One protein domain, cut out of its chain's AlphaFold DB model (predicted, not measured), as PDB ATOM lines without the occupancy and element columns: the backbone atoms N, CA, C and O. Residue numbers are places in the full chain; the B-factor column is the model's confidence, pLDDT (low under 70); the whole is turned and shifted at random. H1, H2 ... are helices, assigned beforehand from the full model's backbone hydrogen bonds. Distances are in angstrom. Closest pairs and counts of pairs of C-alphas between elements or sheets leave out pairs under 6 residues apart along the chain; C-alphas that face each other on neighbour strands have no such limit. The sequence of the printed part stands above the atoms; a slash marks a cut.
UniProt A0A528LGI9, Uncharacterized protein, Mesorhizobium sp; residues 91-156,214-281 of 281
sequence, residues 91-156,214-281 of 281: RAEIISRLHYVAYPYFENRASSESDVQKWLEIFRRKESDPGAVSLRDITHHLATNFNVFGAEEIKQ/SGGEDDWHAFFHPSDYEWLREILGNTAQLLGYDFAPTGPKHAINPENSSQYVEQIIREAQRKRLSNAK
ATOM      1  N   ARG A  91     -11.571  44.177  30.252       93.62
ATOM      2  CA  ARG A  91     -11.799  44.992  31.445       93.62
ATOM      3  C   ARG A  91     -12.677  46.202  31.143       93.62
ATOM      4  O   ARG A  91     -13.658  46.455  31.847       93.62
ATOM      5  N   ALA A  92     -12.360  46.923  30.070       93.62
ATOM      6  CA  ALA A  92     -13.139  48.067  29.610       93.62
ATOM      7  C   ALA A  92     -14.552  47.653  29.163       93.62
ATOM      8  O   ALA A  92     -15.526  48.375  29.397       93.62
ATOM      9  N   GLU A  93     -14.671  46.478  28.538       94.25
ATOM     10  CA  GLU A  93     -15.948  45.877  28.152       94.25
ATOM     11  C   GLU A  93     -16.852  45.630  29.371       94.25
ATOM     12  O   GLU A  93     -18.014  46.050  29.357       94.25
ATOM     13  N   ILE A  94     -16.333  45.020  30.444       94.88
ATOM     14  CA  ILE A  94     -17.107  44.752  31.670       94.88
ATOM     15  C   ILE A  94     -17.628  46.031  32.293       94.88
ATOM     16  O   ILE A  94     -18.798  46.078  32.664       94.88
ATOM     17  N   ILE A  95     -16.818  47.091  32.354       94.75
ATOM     18  CA  ILE A  95     -17.295  48.387  32.849       94.75
ATOM     19  C   ILE A  95     -18.431  48.914  31.967       94.75
ATOM     20  O   ILE A  95     -19.436  49.410  32.476       94.75
ATOM     21  N   SER A  96     -18.354  48.755  30.646       94.88
ATOM     22  CA  SER A  96     -19.473  49.107  29.765       94.88
ATOM     23  C   SER A  96     -20.721  48.237  29.976       94.88
ATOM     24  O   SER A  96     -21.831  48.767  29.896       94.88
ATOM     25  N   ARG A  97     -20.581  46.935  30.258       94.81
ATOM     26  CA  ARG A  97     -21.717  46.051  30.585       94.81
ATOM     27  C   ARG A  97     -22.346  46.412  31.934       94.81
ATOM     28  O   ARG A  97     -23.567  46.535  31.999       94.81
ATOM     29  N   LEU A  98     -21.514  46.670  32.946       96.06
ATOM     30  CA  LEU A  98     -21.901  47.070  34.300       96.06
ATOM     31  C   LEU A  98     -22.839  48.276  34.289       96.06
ATOM     32  O   LEU A  98     -23.873  48.263  34.943       96.06
ATOM     33  N   HIS A  99     -22.498  49.315  33.527       96.44
ATOM     34  CA  HIS A  99     -23.347  50.501  33.447       96.44
ATOM     35  C   HIS A  99     -24.611  50.211  32.631       96.44
ATOM     36  O   HIS A  99     -25.712  50.588  33.022       96.44
ATOM     37  N   TYR A 100     -24.475  49.507  31.504       96.44
ATOM     38  CA  TYR A 100     -25.600  49.294  30.598       96.44
ATOM     39  C   TYR A 100     -26.681  48.357  31.141       96.44
ATOM     40  O   TYR A 100     -27.812  48.452  30.675       96.44
ATOM     41  N   VAL A 101     -26.383  47.475  32.102       96.38
ATOM     42  CA  VAL A 101     -27.375  46.541  32.676       96.38
ATOM     43  C   VAL A 101     -28.587  47.256  33.294       96.38
ATOM     44  O   VAL A 101     -29.671  46.678  33.355       96.38
ATOM     45  N   ALA A 102     -28.450  48.541  33.641       97.69
ATOM     46  CA  ALA A 102     -29.567  49.382  34.059       97.69
ATOM     47  C   ALA A 102     -30.655  49.481  32.975       97.69
ATOM     48  O   ALA A 102     -31.839  49.366  33.276       97.69
ATOM     49  N   TYR A 103     -30.282  49.623  31.700       97.44
ATOM     50  CA  TYR A 103     -31.254  49.784  30.618       97.44
ATOM     51  C   TYR A 103     -32.265  48.616  30.544       97.44
ATOM     52  O   TYR A 103     -33.456  48.866  30.736       97.44
ATOM     53  N   PRO A 104     -31.857  47.344  30.340       95.88
ATOM     54  CA  PRO A 104     -32.810  46.237  30.293       95.88
ATOM     55  C   PRO A 104     -33.504  45.994  31.641       95.88
ATOM     56  O   PRO A 104     -34.636  45.515  31.647       95.88
ATOM     57  N   TYR A 105     -32.883  46.329  32.778       96.88
ATOM     58  CA  TYR A 105     -33.543  46.225  34.082       96.88
ATOM     59  C   TYR A 105     -34.762  47.158  34.170       96.88
ATOM     60  O   TYR A 105     -35.875  46.704  34.437       96.88
ATOM     61  N   PHE A 106     -34.568  48.450  33.892       97.25
ATOM     62  CA  PHE A 106     -35.601  49.481  34.021       97.25
ATOM     63  C   PHE A 106     -36.602  49.495  32.848       97.25
ATOM     64  O   PHE A 106     -37.730  49.964  33.011       97.25
ATOM     65  N   GLU A 107     -36.232  48.947  31.685       96.75
ATOM     66  CA  GLU A 107     -37.138  48.755  30.540       96.75
ATOM     67  C   GLU A 107     -38.183  47.672  30.846       96.75
ATOM     68  O   GLU A 107     -39.350  47.815  30.486       96.75
ATOM     69  N   ASN A 108     -37.787  46.614  31.562       95.06
ATOM     70  CA  ASN A 108     -38.633  45.444  31.808       95.06
ATOM     71  C   ASN A 108     -39.305  45.432  33.188       95.06
ATOM     72  O   ASN A 108     -40.091  44.530  33.476       95.06
ATOM     73  N   ARG A 109     -39.006  46.399  34.066       94.31
ATOM     74  CA  ARG A 109     -39.540  46.436  35.435       94.31
ATOM     75  C   ARG A 109     -40.082  47.813  35.789       94.31
ATOM     76  O   ARG A 109     -39.443  48.843  35.563       94.31
ATOM     77  N   ALA A 110     -41.272  47.831  36.385       92.38
ATOM     78  CA  ALA A 110     -41.736  49.015  37.092       92.38
ATOM     79  C   ALA A 110     -40.787  49.290  38.267       92.38
ATOM     80  O   ALA A 110     -40.340  48.367  38.942       92.38
ATOM     81  N   SER A 111     -40.454  50.558  38.465       94.00
ATOM     82  CA  SER A 111     -39.471  51.015  39.442       94.00
ATOM     83  C   SER A 111     -39.918  52.343  40.027       94.00
ATOM     84  O   SER A 111     -40.586  53.137  39.359       94.00
ATOM     85  N   SER A 112     -39.558  52.557  41.283       95.38
ATOM     86  CA  SER A 112     -39.741  53.808  42.004       95.38
ATOM     87  C   SER A 112     -38.523  54.719  41.842       95.38
ATOM     88  O   SER A 112     -37.438  54.270  41.474       95.38
ATOM     89  N   GLU A 113     -38.675  55.997  42.188       96.69
ATOM     90  CA  GLU A 113     -37.536  56.919  42.292       96.69
ATOM     91  C   GLU A 113     -36.497  56.423  43.314       96.69
ATOM     92  O   GLU A 113     -35.297  56.577  43.113       96.69
ATOM     93  N   SER A 114     -36.948  55.745  44.376       97.38
ATOM     94  CA  SER A 114     -36.064  55.126  45.370       97.38
ATOM     95  C   SER A 114     -35.149  54.068  44.744       97.38
ATOM     96  O   SER A 114     -33.953  54.042  45.031       97.38
ATOM     97  N   ASP A 115     -35.671  53.244  43.827       96.94
ATOM     98  CA  ASP A 115     -34.868  52.236  43.120       96.94
ATOM     99  C   ASP A 115     -33.789  52.890  42.250       96.94
ATOM    100  O   ASP A 115     -32.649  52.424  42.218       96.94
ATOM    101  N   VAL A 116     -34.130  53.996  41.579       97.88
ATOM    102  CA  VAL A 116     -33.184  54.776  40.768       97.88
ATOM    103  C   VAL A 116     -32.085  55.364  41.649       97.88
ATOM    104  O   VAL A 116     -30.905  55.167  41.362       97.88
ATOM    105  N   GLN A 117     -32.440  56.028  42.752       98.25
ATOM    106  CA  GLN A 117     -31.447  56.615  43.657       98.25
ATOM    107  C   GLN A 117     -30.533  55.551  44.268       98.25
ATOM    108  O   GLN A 117     -29.317  55.731  44.290       98.25
ATOM    109  N   LYS A 118     -31.094  54.407  44.672       97.69
ATOM    110  CA  LYS A 118     -30.333  53.276  45.211       97.69
ATOM    111  C   LYS A 118     -29.386  52.657  44.182       97.69
ATOM    112  O   LYS A 118     -28.301  52.195  44.536       97.69
ATOM    113  N   TRP A 119     -29.767  52.646  42.906       98.06
ATOM    114  CA  TRP A 119     -28.882  52.212  41.827       98.06
ATOM    115  C   TRP A 119     -27.732  53.200  41.615       98.06
ATOM    116  O   TRP A 119     -26.581  52.791  41.488       98.06
ATOM    117  N   LEU A 120     -28.023  54.503  41.589       98.31
ATOM    118  CA  LEU A 120     -27.028  55.548  41.334       98.31
ATOM    119  C   LEU A 120     -26.060  55.761  42.505       98.31
ATOM    120  O   LEU A 120     -24.919  56.157  42.277       98.31
ATOM    121  N   GLU A 121     -26.487  55.485  43.738       97.44
ATOM    122  CA  GLU A 121     -25.689  55.684  44.953       97.44
ATOM    123  C   GLU A 121     -24.308  55.023  44.865       97.44
ATOM    124  O   GLU A 121     -23.302  55.662  45.170       97.44
ATOM    125  N   ILE A 122     -24.230  53.770  44.406       96.94
ATOM    126  CA  ILE A 122     -22.958  53.038  44.374       96.94
ATOM    127  C   ILE A 122     -21.967  53.630  43.361       96.94
ATOM    128  O   ILE A 122     -20.771  53.701  43.641       96.94
ATOM    129  N   PHE A 123     -22.463  54.126  42.222       96.94
ATOM    130  CA  PHE A 123     -21.640  54.814  41.224       96.94
ATOM    131  C   PHE A 123     -21.176  56.173  41.745       96.94
ATOM    132  O   PHE A 123     -19.993  56.474  41.663       96.94
ATOM    133  N   ARG A 124     -22.064  56.947  42.380       96.94
ATOM    134  CA  ARG A 124     -21.713  58.244  42.988       96.94
ATOM    135  C   ARG A 124     -20.679  58.097  44.105       96.94
ATOM    136  O   ARG A 124     -19.748  58.890  44.189       96.94
ATOM    137  N   ARG A 125     -20.795  57.052  44.932       95.31
ATOM    138  CA  ARG A 125     -19.781  56.719  45.947       95.31
ATOM    139  C   ARG A 125     -18.435  56.411  45.298       95.31
ATOM    140  O   ARG A 125     -17.426  56.982  45.706       95.31
ATOM    141  N   LYS A 126     -18.431  55.569  44.260       94.12
ATOM    142  CA  LYS A 126     -17.228  55.223  43.494       94.12
ATOM    143  C   LYS A 126     -16.598  56.439  42.800       94.12
ATOM    144  O   LYS A 126     -15.379  56.525  42.739       94.12
ATOM    145  N   GLU A 127     -17.398  57.373  42.297       94.50
ATOM    146  CA  GLU A 127     -16.926  58.637  41.711       94.50
ATOM    147  C   GLU A 127     -16.267  59.542  42.755       94.50
ATOM    148  O   GLU A 127     -15.201  60.095  42.492       94.50
ATOM    149  N   SER A 128     -16.882  59.679  43.936       92.69
ATOM    150  CA  SER A 128     -16.359  60.529  45.015       92.69
ATOM    151  C   SER A 128     -15.084  59.983  45.653       92.69
ATOM    152  O   SER A 128     -14.222  60.757  46.061       92.69
ATOM    153  N   ASP A 129     -14.966  58.656  45.726       89.88
ATOM    154  CA  ASP A 129     -13.803  57.963  46.263       89.88
ATOM    155  C   ASP A 129     -13.577  56.648  45.490       89.88
ATOM    156  O   ASP A 129     -14.091  55.584  45.868       89.88
ATOM    157  N   PRO A 130     -12.791  56.695  44.395       87.88
ATOM    158  CA  PRO A 130     -12.446  55.506  43.625       87.88
ATOM    159  C   PRO A 130     -11.685  54.447  44.434       87.88
ATOM    160  O   PRO A 130     -11.648  53.290  44.017       87.88
ATOM    161  N   GLY A 131     -11.076  54.805  45.568       87.38
ATOM    162  CA  GLY A 131     -10.382  53.869  46.449       87.38
ATOM    163  C   GLY A 131     -11.325  53.110  47.386       87.38
ATOM    164  O   GLY A 131     -11.076  51.945  47.678       87.38
ATOM    165  N   ALA A 132     -12.424  53.727  47.822       88.56
ATOM    166  CA  ALA A 132     -13.316  53.143  48.829       88.56
ATOM    167  C   ALA A 132     -14.298  52.086  48.303       88.56
ATOM    168  O   ALA A 132     -14.873  51.343  49.097       88.56
ATOM    169  N   VAL A 133     -14.541  52.039  46.992       93.12
ATOM    170  CA  VAL A 133     -15.502  51.108  46.383       93.12
ATOM    171  C   VAL A 133     -14.780  50.248  45.349       93.12
ATOM    172  O   VAL A 133     -14.294  50.752  44.339       93.12
ATOM    173  N   SER A 134     -14.705  48.941  45.576       93.75
ATOM    174  CA  SER A 134     -14.166  47.981  44.606       93.75
ATOM    175  C   SER A 134     -15.208  47.603  43.549       93.75
ATOM    176  O   SER A 134     -16.411  47.792  43.747       93.75
ATOM    177  N   LEU A 135     -14.785  47.027  42.419       94.44
ATOM    178  CA  LEU A 135     -15.732  46.465  41.450       94.44
ATOM    179  C   LEU A 135     -16.581  45.361  42.098       94.44
ATOM    180  O   LEU A 135     -17.780  45.261  41.822       94.44
ATOM    181  N   ARG A 136     -15.984  44.560  42.988       94.19
ATOM    182  CA  ARG A 136     -16.711  43.548  43.766       94.19
ATOM    183  C   ARG A 136     -17.843  44.166  44.584       94.19
ATOM    184  O   ARG A 136     -18.952  43.643  44.525       94.19
ATOM    185  N   ASP A 137     -17.615  45.300  45.242       95.69
ATOM    186  CA  ASP A 137     -18.662  46.007  45.994       95.69
ATOM    187  C   ASP A 137     -19.808  46.458  45.084       95.69
ATOM    188  O   ASP A 137     -20.975  46.284  45.430       95.69
ATOM    189  N   ILE A 138     -19.491  46.977  43.889       96.69
ATOM    190  CA  ILE A 138     -20.515  47.392  42.918       96.69
ATOM    191  C   ILE A 138     -21.348  46.189  42.464       96.69
ATOM    192  O   ILE A 138     -22.577  46.234  42.494       96.69
ATOM    193  N   THR A 139     -20.693  45.095  42.069       95.94
ATOM    194  CA  THR A 139     -21.389  43.882  41.604       95.94
ATOM    195  C   THR A 139     -22.216  43.240  42.716       95.94
ATOM    196  O   THR A 139     -23.344  42.815  42.478       95.94
ATOM    197  N   HIS A 140     -21.715  43.241  43.955       96.12
ATOM    198  CA  HIS A 140     -22.457  42.772  45.119       96.12
ATOM    199  C   HIS A 140     -23.677  43.655  45.401       96.12
ATOM    200  O   HIS A 140     -24.765  43.136  45.651       96.12
ATOM    201  N   HIS A 141     -23.530  44.980  45.316       97.31
ATOM    202  CA  HIS A 141     -24.640  45.920  45.479       97.31
ATOM    203  C   HIS A 141     -25.738  45.680  44.443       97.31
ATOM    204  O   HIS A 141     -26.914  45.632  44.805       97.31
ATOM    205  N   LEU A 142     -25.376  45.494  43.170       97.44
ATOM    206  CA  LEU A 142     -26.351  45.233  42.108       97.44
ATOM    207  C   LEU A 142     -27.021  43.861  42.256       97.44
ATOM    208  O   LEU A 142     -28.245  43.762  42.152       97.44
ATOM    209  N   ALA A 143     -26.255  42.822  42.587       96.81
ATOM    210  CA  ALA A 143     -26.791  41.484  42.805       96.81
ATOM    211  C   ALA A 143     -27.759  41.445  43.999       96.81
ATOM    212  O   ALA A 143     -28.886  40.977  43.861       96.81
ATOM    213  N   THR A 144     -27.372  42.000  45.148       96.88
ATOM    214  CA  THR A 144     -28.193  41.974  46.368       96.88
ATOM    215  C   THR A 144     -29.476  42.789  46.223       96.88
ATOM    216  O   THR A 144     -30.534  42.364  46.682       96.88
ATOM    217  N   ASN A 145     -29.406  43.968  45.600       96.62
ATOM    218  CA  ASN A 145     -30.546  44.888  45.574       96.62
ATOM    219  C   ASN A 145     -31.457  44.716  44.357       96.62
ATOM    220  O   ASN A 145     -32.631  45.068  44.432       96.62
ATOM    221  N   PHE A 146     -30.929  44.195  43.248       96.44
ATOM    222  CA  PHE A 146     -31.634  44.166  41.967       96.44
ATOM    223  C   PHE A 146     -31.588  42.793  41.279       96.44
ATOM    224  O   PHE A 146     -32.300  42.579  40.292       96.44
ATOM    225  N   ASN A 147     -30.819  41.840  41.823       95.69
ATOM    226  CA  ASN A 147     -30.605  40.507  41.259       95.69
ATOM    227  C   ASN A 147     -30.098  40.565  39.809       95.69
ATOM    228  O   ASN A 147     -30.670  39.946  38.911       95.69
ATOM    229  N   VAL A 148     -29.073  41.392  39.579       95.00
ATOM    230  CA  VAL A 148     -28.407  41.561  38.282       95.00
ATOM    231  C   VAL A 148     -26.912  41.800  38.459       95.00
ATOM    232  O   VAL A 148     -26.492  42.446  39.416       95.00
ATOM    233  N   PHE A 149     -26.130  41.366  37.470       91.50
ATOM    234  CA  PHE A 149     -24.717  41.726  37.306       91.50
ATOM    235  C   PHE A 149     -23.839  41.381  38.524       91.50
ATOM    236  O   PHE A 149     -23.016  42.180  38.974       91.50
ATOM    237  N   GLY A 150     -24.022  40.177  39.063       91.94
ATOM    238  CA  GLY A 150     -23.134  39.599  40.060       91.94
ATOM    239  C   GLY A 150     -21.861  38.998  39.456       91.94
ATOM    240  O   GLY A 150     -21.541  39.142  38.272       91.94
ATOM    241  N   ALA A 151     -21.109  38.289  40.301       88.62
ATOM    242  CA  ALA A 151     -19.862  37.637  39.901       88.62
ATOM    243  C   ALA A 151     -20.068  36.560  38.821       88.62
ATOM    244  O   ALA A 151     -19.170  36.321  38.014       88.62
ATOM    245  N   GLU A 152     -21.234  35.914  38.797       88.50
ATOM    246  CA  GLU A 152     -21.543  34.865  37.827       88.50
ATOM    247  C   GLU A 152     -21.776  35.442  36.426       88.50
ATOM    248  O   GLU A 152     -21.244  34.923  35.449       88.50
ATOM    249  N   GLU A 153     -22.457  36.580  36.303       89.44
ATOM    250  CA  GLU A 153     -22.650  37.263  35.022       89.44
ATOM    251  C   GLU A 153     -21.328  37.750  34.413       89.44
ATOM    252  O   GLU A 153     -21.154  37.734  33.188       89.44
ATOM    253  N   ILE A 154     -20.368  38.151  35.252       89.94
ATOM    254  CA  ILE A 154     -19.011  38.494  34.811       89.94
ATOM    255  C   ILE A 154     -18.288  37.252  34.278       89.94
ATOM    256  O   ILE A 154     -17.691  37.312  33.201       89.94
ATOM    257  N   LYS A 155     -18.384  36.114  34.976       89.94
ATOM    258  CA  LYS A 155     -17.820  34.839  34.502       89.94
ATOM    259  C   LYS A 155     -18.445  34.400  33.180       89.94
ATOM    260  O   LYS A 155     -17.714  34.076  32.251       89.94
ATOM    261  N   GLN A 156     -19.770  34.453  33.057       88.56
ATOM    262  CA  GLN A 156     -20.482  34.104  31.824       88.56
ATOM    263  C   GLN A 156     -20.075  35.003  30.651       88.56
ATOM    264  O   GLN A 156     -19.815  34.507  29.552       88.56
ATOM    265  N   SER A 214     -18.481  56.017  26.943       82.25
ATOM    266  CA  SER A 214     -17.332  56.925  26.906       82.25
ATOM    267  C   SER A 214     -16.802  57.058  25.479       82.25
ATOM    268  O   SER A 214     -16.774  56.091  24.713       82.25
ATOM    269  N   GLY A 215     -16.423  58.275  25.087       68.31
ATOM    270  CA  GLY A 215     -15.958  58.615  23.738       68.31
ATOM    271  C   GLY A 215     -14.503  58.254  23.427       68.31
ATOM    272  O   GLY A 215     -13.951  58.841  22.505       68.31
ATOM    273  N   GLY A 216     -13.892  57.336  24.180       67.94
ATOM    274  CA  GLY A 216     -12.449  57.062  24.135       67.94
ATOM    275  C   GLY A 216     -11.699  57.454  25.408       67.94
ATOM    276  O   GLY A 216     -10.499  57.231  25.484       67.94
ATOM    277  N   GLU A 217     -12.392  57.989  26.416       66.62
ATOM    278  CA  GLU A 217     -11.812  58.196  27.746       66.62
ATOM    279  C   GLU A 217     -11.535  56.834  28.399       66.62
ATOM    280  O   GLU A 217     -12.435  55.985  28.526       66.62
ATOM    281  N   ASP A 218     -10.271  56.628  28.773       71.69
ATOM    282  CA  ASP A 218      -9.700  55.416  29.369       71.69
ATOM    283  C   ASP A 218     -10.084  55.271  30.858       71.69
ATOM    284  O   ASP A 218      -9.281  54.977  31.743       71.69
ATOM    285  N   ASP A 219     -11.357  55.530  31.155       81.06
ATOM    286  CA  ASP A 219     -11.879  55.681  32.517       81.06
ATOM    287  C   ASP A 219     -12.060  54.364  33.256       81.06
ATOM    288  O   ASP A 219     -12.282  54.352  34.464       81.06
ATOM    289  N   TRP A 220     -12.014  53.236  32.549       89.06
ATOM    290  CA  TRP A 220     -12.277  51.939  33.163       89.06
ATOM    291  C   TRP A 220     -11.214  51.577  34.207       89.06
ATOM    292  O   TRP A 220     -11.541  50.902  35.179       89.06
ATOM    293  N   HIS A 221      -9.983  52.082  34.075       88.94
ATOM    294  CA  HIS A 221      -8.934  51.916  35.084       88.94
ATOM    295  C   HIS A 221      -9.353  52.445  36.460       88.94
ATOM    296  O   HIS A 221      -9.080  51.811  37.478       88.94
ATOM    297  N   ALA A 222     -10.064  53.575  36.496       88.88
ATOM    298  CA  ALA A 222     -10.531  54.187  37.735       88.88
ATOM    299  C   ALA A 222     -11.615  53.353  38.443       88.88
ATOM    300  O   ALA A 222     -11.870  53.538  39.634       88.88
ATOM    301  N   PHE A 223     -12.225  52.384  37.749       91.75
ATOM    302  CA  PHE A 223     -13.211  51.492  38.354       91.75
ATOM    303  C   PHE A 223     -12.601  50.365  39.180       91.75
ATOM    304  O   PHE A 223     -13.302  49.805  40.022       91.75
ATOM    305  N   PHE A 224     -11.320  50.052  39.003       91.38
ATOM    306  CA  PHE A 224     -10.710  48.913  39.679       91.38
ATOM    307  C   PHE A 224      -9.927  49.330  40.907       91.38
ATOM    308  O   PHE A 224      -9.010  50.150  40.850       91.38
ATOM    309  N   HIS A 225     -10.273  48.704  42.022       90.06
ATOM    310  CA  HIS A 225      -9.452  48.737  43.212       90.06
ATOM    311  C   HIS A 225      -8.282  47.746  43.048       90.06
ATOM    312  O   HIS A 225      -8.444  46.719  42.384       90.06
ATOM    313  N   PRO A 226      -7.104  47.979  43.660       88.69
ATOM    314  CA  PRO A 226      -6.004  47.014  43.643       88.69
ATOM    315  C   PRO A 226      -6.415  45.577  44.008       88.69
ATOM    316  O   PRO A 226      -5.930  44.628  43.397       88.69
ATOM    317  N   SER A 227      -7.369  45.409  44.932       90.06
ATOM    318  CA  SER A 227      -7.893  44.091  45.331       90.06
ATOM    319  C   SER A 227      -8.729  43.378  44.260       90.06
ATOM    320  O   SER A 227      -8.987  42.185  44.394       90.06
ATOM    321  N   ASP A 228      -9.189  44.077  43.219       93.00
ATOM    322  CA  ASP A 228      -9.961  43.468  42.131       93.00
ATOM    323  C   ASP A 228      -9.059  42.719  41.142       93.00
ATOM    324  O   ASP A 228      -9.537  41.857  40.409       93.00
ATOM    325  N   TYR A 229      -7.758  43.018  41.094       91.38
ATOM    326  CA  TYR A 229      -6.892  42.544  40.011       91.38
ATOM    327  C   TYR A 229      -6.649  41.041  40.008       91.38
ATOM    328  O   TYR A 229      -6.656  40.447  38.934       91.38
ATOM    329  N   GLU A 230      -6.439  40.416  41.166       92.31
ATOM    330  CA  GLU A 230      -6.245  38.960  41.232       92.31
ATOM    331  C   GLU A 230      -7.505  38.232  40.761       92.31
ATOM    332  O   GLU A 230      -7.454  37.384  39.876       92.31
ATOM    333  N   TRP A 231      -8.654  38.681  41.255       93.25
ATOM    334  CA  TRP A 231      -9.961  38.179  40.856       93.25
ATOM    335  C   TRP A 231     -10.255  38.348  39.366       93.25
ATOM    336  O   TRP A 231     -10.696  37.418  38.695       93.25
ATOM    337  N   LEU A 232     -10.008  39.544  38.829       93.69
ATOM    338  CA  LEU A 232     -10.215  39.822  37.415       93.69
ATOM    339  C   LEU A 232      -9.220  39.050  36.552       93.69
ATOM    340  O   LEU A 232      -9.580  38.653  35.451       93.69
ATOM    341  N   ARG A 233      -7.996  38.806  37.032       94.12
ATOM    342  CA  ARG A 233      -6.999  38.004  36.315       94.12
ATOM    343  C   ARG A 233      -7.450  36.556  36.181       94.12
ATOM    344  O   ARG A 233      -7.321  36.003  35.094       94.12
ATOM    345  N   GLU A 234      -8.014  35.970  37.234       93.56
ATOM    346  CA  GLU A 234      -8.582  34.617  37.182       93.56
ATOM    347  C   GLU A 234      -9.700  34.503  36.141       93.56
ATOM    348  O   GLU A 234      -9.802  33.493  35.450       93.56
ATOM    349  N   ILE A 235     -10.524  35.546  36.001       93.88
ATOM    350  CA  ILE A 235     -11.679  35.511  35.100       93.88
ATOM    351  C   ILE A 235     -11.310  35.910  33.667       93.88
ATOM    352  O   ILE A 235     -11.803  35.297  32.725       93.88
ATOM    353  N   LEU A 236     -10.485  36.940  33.479       94.06
ATOM    354  CA  LEU A 236     -10.282  37.630  32.196       94.06
ATOM    355  C   LEU A 236      -8.856  37.539  31.667       94.06
ATOM    356  O   LEU A 236      -8.620  37.949  30.532       94.06
ATOM    357  N   GLY A 237      -7.906  37.048  32.464       93.81
ATOM    358  CA  GLY A 237      -6.492  37.030  32.098       93.81
ATOM    359  C   GLY A 237      -6.244  36.271  30.797       93.81
ATOM    360  O   GLY A 237      -5.571  36.790  29.909       93.81
ATOM    361  N   ASN A 238      -6.866  35.095  30.645       93.56
ATOM    362  CA  ASN A 238      -6.774  34.303  29.417       93.56
ATOM    363  C   ASN A 238      -7.354  35.057  28.207       93.56
ATOM    364  O   ASN A 238      -6.706  35.178  27.172       93.56
ATOM    365  N   THR A 239      -8.548  35.638  28.353       93.69
ATOM    366  CA  THR A 239      -9.192  36.437  27.300       93.69
ATOM    367  C   THR A 239      -8.322  37.613  26.870       93.69
ATOM    368  O   THR A 239      -8.111  37.826  25.680       93.69
ATOM    369  N   ALA A 240      -7.796  38.374  27.832       94.38
ATOM    370  CA  ALA A 240      -6.936  39.513  27.556       94.38
ATOM    371  C   ALA A 240      -5.680  39.083  26.795       94.38
ATOM    372  O   ALA A 240      -5.350  39.697  25.783       94.38
ATOM    373  N   GLN A 241      -5.041  37.989  27.218       94.50
ATOM    374  CA  GLN A 241      -3.866  37.439  26.547       94.50
ATOM    375  C   GLN A 241      -4.171  37.026  25.100       94.50
ATOM    376  O   GLN A 241      -3.448  37.433  24.192       94.50
ATOM    377  N   LEU A 242      -5.250  36.270  24.871       94.56
ATOM    378  CA  LEU A 242      -5.661  35.828  23.530       94.56
ATOM    379  C   LEU A 242      -5.985  37.004  22.598       94.56
ATOM    380  O   LEU A 242      -5.740  36.932  21.397       94.56
ATOM    381  N   LEU A 243      -6.511  38.099  23.149       94.06
ATOM    382  CA  LEU A 243      -6.821  39.320  22.406       94.06
ATOM    383  C   LEU A 243      -5.637  40.304  22.308       94.06
ATOM    384  O   LEU A 243      -5.781  41.369  21.706       94.06
ATOM    385  N   GLY A 244      -4.471  39.971  22.873       94.31
ATOM    386  CA  GLY A 244      -3.259  40.794  22.801       94.31
ATOM    387  C   GLY A 244      -3.253  42.020  23.726       94.31
ATOM    388  O   GLY A 244      -2.678  43.056  23.376       94.31
ATOM    389  N   TYR A 245      -3.908  41.937  24.886       94.12
ATOM    390  CA  TYR A 245      -3.892  42.959  25.937       94.12
ATOM    391  C   TYR A 245      -3.003  42.538  27.111       94.12
ATOM    392  O   TYR A 245      -3.044  41.393  27.562       94.12
ATOM    393  N   ASP A 246      -2.232  43.490  27.640       91.88
ATOM    394  CA  ASP A 246      -1.493  43.315  28.891       91.88
ATOM    395  C   ASP A 246      -2.447  43.374  30.094       91.88
ATOM    396  O   ASP A 246      -3.306  44.253  30.176       91.88
ATOM    397  N   PHE A 247      -2.273  42.462  31.053       89.62
ATOM    398  CA  PHE A 247      -3.058  42.382  32.286       89.62
ATOM    399  C   PHE A 247      -2.302  42.916  33.516       89.62
ATOM    400  O   PHE A 247      -2.536  42.484  34.651       89.62
ATOM    401  N   ALA A 248      -1.370  43.845  33.320       86.56
ATOM    402  CA  ALA A 248      -0.721  44.531  34.425       86.56
ATOM    403  C   ALA A 248      -1.734  45.344  35.260       86.56
ATOM    404  O   ALA A 248      -2.643  45.972  34.698       86.56
ATOM    405  N   PRO A 249      -1.595  45.359  36.602       80.94
ATOM    406  CA  PRO A 249      -2.359  46.250  37.452       80.94
ATOM    407  C   PRO A 249      -2.081  47.710  37.133       80.94
ATOM    408  O   PRO A 249      -0.948  48.181  37.137       80.94
ATOM    409  N   THR A 250      -3.156  48.441  36.915       71.94
ATOM    410  CA  THR A 250      -3.158  49.874  36.650       71.94
ATOM    411  C   THR A 250      -4.110  50.482  37.668       71.94
ATOM    412  O   THR A 250      -5.321  50.460  37.464       71.94
ATOM    413  N   GLY A 251      -3.604  50.903  38.828       64.62
ATOM    414  CA  GLY A 251      -4.446  51.530  39.856       64.62
ATOM    415  C   GLY A 251      -5.242  52.723  39.303       64.62
ATOM    416  O   GLY A 251      -4.974  53.164  38.181       64.62
ATOM    417  N   PRO A 252      -6.211  53.261  40.061       67.38
ATOM    418  CA  PRO A 252      -6.979  54.416  39.615       67.38
ATOM    419  C   PRO A 252      -6.023  55.569  39.287       67.38
ATOM    420  O   PRO A 252      -5.317  56.073  40.158       67.38
ATOM    421  N   LYS A 253      -5.953  55.936  38.004       67.81
ATOM    422  CA  LYS A 253      -5.044  56.982  37.509       67.81
ATOM    423  C   LYS A 253      -5.649  58.382  37.643       67.81
ATOM    424  O   LYS A 253      -4.913  59.364  37.652       67.81
ATOM    425  N   HIS A 254      -6.974  58.467  37.747       76.88
ATOM    426  CA  HIS A 254      -7.750  59.702  37.735       76.88
ATOM    427  C   HIS A 254      -9.139  59.492  38.351       76.88
ATOM    428  O   HIS A 254      -9.565  58.360  38.587       76.88
ATOM    429  N   ALA A 255      -9.838  60.596  38.626       84.25
ATOM    430  CA  ALA A 255     -11.238  60.567  39.041       84.25
ATOM    431  C   ALA A 255     -12.136  60.071  37.895       84.25
ATOM    432  O   ALA A 255     -11.850  60.314  36.723       84.25
ATOM    433  N   ILE A 256     -13.236  59.398  38.233       90.31
ATOM    434  CA  ILE A 256     -14.211  58.927  37.243       90.31
ATOM    435  C   ILE A 256     -15.020  60.119  36.740       90.31
ATOM    436  O   ILE A 256     -15.607  60.841  37.544       90.31
ATOM    437  N   ASN A 257     -15.093  60.295  35.421       92.06
ATOM    438  CA  ASN A 257     -15.973  61.284  34.812       92.06
ATOM    439  C   ASN A 257     -17.451  60.875  35.021       92.06
ATOM    440  O   ASN A 257     -17.865  59.832  34.494       92.06
ATOM    441  N   PRO A 258     -18.273  61.672  35.738       94.31
ATOM    442  CA  PRO A 258     -19.678  61.340  35.973       94.31
ATOM    443  C   PRO A 258     -20.497  61.204  34.685       94.31
ATOM    444  O   PRO A 258     -21.424  60.390  34.638       94.31
ATOM    445  N   GLU A 259     -20.131  61.928  33.619       94.19
ATOM    446  CA  GLU A 259     -20.770  61.815  32.300       94.19
ATOM    447  C   GLU A 259     -20.640  60.407  31.712       94.19
ATOM    448  O   GLU A 259     -21.528  59.958  30.995       94.19
ATOM    449  N   ASN A 260     -19.574  59.683  32.062       93.06
ATOM    450  CA  ASN A 260     -19.328  58.308  31.637       93.06
ATOM    451  C   ASN A 260     -19.785  57.271  32.680       93.06
ATOM    452  O   ASN A 260     -19.591  56.065  32.465       93.06
ATOM    453  N   SER A 261     -20.346  57.711  33.811       95.38
ATOM    454  CA  SER A 261     -20.764  56.848  34.916       95.38
ATOM    455  C   SER A 261     -22.169  57.175  35.427       95.38
ATOM    456  O   SER A 261     -23.130  56.809  34.750       95.38
ATOM    457  N   SER A 262     -22.339  57.808  36.590       97.31
ATOM    458  CA  SER A 262     -23.644  57.989  37.231       97.31
ATOM    459  C   SER A 262     -24.617  58.797  36.374       97.31
ATOM    460  O   SER A 262     -25.781  58.410  36.268       97.31
ATOM    461  N   GLN A 263     -24.159  59.845  35.685       97.19
ATOM    462  CA  GLN A 263     -25.016  60.641  34.799       97.19
ATOM    463  C   GLN A 263     -25.414  59.850  33.546       97.19
ATOM    464  O   GLN A 263     -26.571  59.900  33.126       97.19
ATOM    465  N   TYR A 264     -24.494  59.057  32.982       96.75
ATOM    466  CA  TYR A 264     -24.819  58.131  31.893       96.75
ATOM    467  C   TYR A 264     -25.860  57.095  32.328       96.75
ATOM    468  O   TYR A 264     -26.840  56.870  31.617       96.75
ATOM    469  N   VAL A 265     -25.677  56.479  33.502       97.81
ATOM    470  CA  VAL A 265     -26.614  55.485  34.049       97.81
ATOM    471  C   VAL A 265     -27.984  56.118  34.263       97.81
ATOM    472  O   VAL A 265     -28.993  55.565  33.831       97.81
ATOM    473  N   GLU A 266     -28.033  57.309  34.852       98.12
ATOM    474  CA  GLU A 266     -29.275  58.052  35.043       98.12
ATOM    475  C   GLU A 266     -29.980  58.337  33.707       98.12
ATOM    476  O   GLU A 266     -31.189  58.124  33.578       98.12
ATOM    477  N   GLN A 267     -29.232  58.748  32.679       97.25
ATOM    478  CA  GLN A 267     -29.779  58.984  31.345       97.25
ATOM    479  C   GLN A 267     -30.413  57.716  30.752       97.25
ATOM    480  O   GLN A 267     -31.550  57.772  30.270       97.25
ATOM    481  N   ILE A 268     -29.711  56.578  30.779       97.56
ATOM    482  CA  ILE A 268     -30.232  55.335  30.184       97.56
ATOM    483  C   ILE A 268     -31.405  54.754  30.983       97.56
ATOM    484  O   ILE A 268     -32.287  54.143  30.383       97.56
ATOM    485  N   ILE A 269     -31.467  54.984  32.301       97.88
ATOM    486  CA  ILE A 269     -32.630  54.634  33.131       97.88
ATOM    487  C   ILE A 269     -33.856  55.431  32.675       97.88
ATOM    488  O   ILE A 269     -34.909  54.848  32.411       97.88
ATOM    489  N   ARG A 270     -33.716  56.754  32.512       96.81
ATOM    490  CA  ARG A 270     -34.808  57.624  32.040       96.81
ATOM    491  C   ARG A 270     -35.275  57.245  30.634       96.81
ATOM    492  O   ARG A 270     -36.466  57.305  30.331       96.81
ATOM    493  N   GLU A 271     -34.357  56.866  29.746       96.12
ATOM    494  CA  GLU A 271     -34.697  56.336  28.419       96.12
ATOM    495  C   GLU A 271     -35.492  55.026  28.518       96.12
ATOM    496  O   GLU A 271     -36.571  54.918  27.931       96.12
ATOM    497  N   ALA A 272     -35.010  54.069  29.312       96.75
ATOM    498  CA  ALA A 272     -35.647  52.771  29.506       96.75
ATOM    499  C   ALA A 272     -37.068  52.893  30.086       96.75
ATOM    500  O   ALA A 272     -38.010  52.284  29.575       96.75
ATOM    501  N   GLN A 273     -37.254  53.742  31.101       96.25
ATOM    502  CA  GLN A 273     -38.568  54.003  31.695       96.25
ATOM    503  C   GLN A 273     -39.540  54.645  30.694       96.25
ATOM    504  O   GLN A 273     -40.702  54.236  30.632       96.25
ATOM    505  N   ARG A 274     -39.083  55.607  29.872       95.19
ATOM    506  CA  ARG A 274     -39.914  56.209  28.810       95.19
ATOM    507  C   ARG A 274     -40.375  55.165  27.798       95.19
ATOM    508  O   ARG A 274     -41.557  55.140  27.461       95.19
ATOM    509  N   LYS A 275     -39.476  54.278  27.365       94.12
ATOM    510  CA  LYS A 275     -39.809  53.212  26.415       94.12
ATOM    511  C   LYS A 275     -40.764  52.168  27.001       94.12
ATOM    512  O   LYS A 275     -41.688  51.722  26.327       94.12
ATOM    513  N   ARG A 276     -40.611  51.818  28.279       95.00
ATOM    514  CA  ARG A 276     -41.574  50.950  28.974       95.00
ATOM    515  C   ARG A 276     -42.978  51.560  28.974       95.00
ATOM    516  O   ARG A 276     -43.950  50.861  28.712       95.00
ATOM    517  N   LEU A 277     -43.083  52.863  29.248       92.81
ATOM    518  CA  LEU A 277     -44.360  53.583  29.250       92.81
ATOM    519  C   LEU A 277     -44.974  53.715  27.853       92.81
ATOM    520  O   LEU A 277     -46.196  53.689  27.744       92.81
ATOM    521  N   SER A 278     -44.166  53.845  26.794       92.06
ATOM    522  CA  SER A 278     -44.686  53.851  25.421       92.06
ATOM    523  C   SER A 278     -45.214  52.486  24.990       92.06
ATOM    524  O   SER A 278     -46.204  52.440  24.280       92.06
ATOM    525  N   ASN A 279     -44.596  51.392  25.446       87.94
ATOM    526  CA  ASN A 279     -45.027  50.027  25.119       87.94
ATOM    527  C   ASN A 279     -46.268  49.565  25.904       87.94
ATOM    528  O   ASN A 279     -46.844  48.534  25.575       87.94
ATOM    529  N   ALA A 280     -46.639  50.279  26.969       82.62
ATOM    530  CA  ALA A 280     -47.810  49.977  27.795       82.62
ATOM    531  C   ALA A 280     -49.095  50.686  27.322       82.62
ATOM    532  O   ALA A 280     -50.147  50.487  27.929       82.62
ATOM    533  N   LYS A 281     -48.994  51.542  26.297       70.38
ATOM    534  CA  LYS A 281     -50.118  52.222  25.643       70.38
ATOM    535  C   LYS A 281     -50.538  51.456  24.399       70.38
ATOM    536  O   LYS A 281     -51.759  51.440  24.143       70.38
TER     537      LYS A 281
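What this domain is: This is residues 91 to 156 and 214 to 281 of the 281 residues of an uncharacterized protein of Mesorhizobium sp (UniProt A0A528LGI9). H1 and H2 run one after the other along an elongated helical body, with H8 packed along H2 and the hairpin of H3 and H4 running lengthwise too. H7 stands across the end where H1 begins, and H8 runs toward the opposite tip. The printed part has 134 residues with eight named helices, H1 to H8 in order, and no named strand: all helix, its packing part aligned and part crossed. It is compact, with a radius of gyration of the C-alphas of 15.3 A, spanning 50 by 30 by 29 A.

How they stand to each other: H1, residues 91 to 100, and H2, residues 102 to 108, meet only through their tight link. H3, residues 113 to 128, and H4, residues 135 to 146, form a hairpin at a shallow tilt of 6 degrees; they touch with residues 119 to 123 and 138 to 142 alone, the closest C-alphas being Ile 122 and Ile 138, 6.3 A. H5, residues 151 to 156, only just touches H4, with 3 pairs of C-alphas within 8 A, the closest Thr 139 and Ala 151, 6.7 A. H6, residues 219 to 223, touches H1, closest at C-alphas Ala 92 and Trp 220, 5.3 A. H7, residues 228 to 242, touches no helix. H8, residues 262 to 279, touches H2 the same way at a shallow tilt of 14 degrees, closest at C-alphas Glu 107 and Ala 272, 4.4 A. Every O i to N i+4 pair is within hydrogen-bond range in H1, H2, H4, H5 and H8; H3 has 10 of 12, H7 9 of 11, H6 0 of 1 but 2 of 2 O i to N i+3 pairs.

Where its parts are: H1 begins at C-alpha 91 (-11.799, 44.992, 31.445). H3 measures 21.7 A, H7 20.6 A. H8, 25.8 A, ends at C-alpha 279 (-45.027, 50.027, 25.119).

The domain as a whole: Residues 157 to 213 are not printed; C-alphas 156 and 214 are 23.6 A apart. H7 to H8 is a long link. Residues 215 to 217 and 251 to 253 have pLDDT under 70.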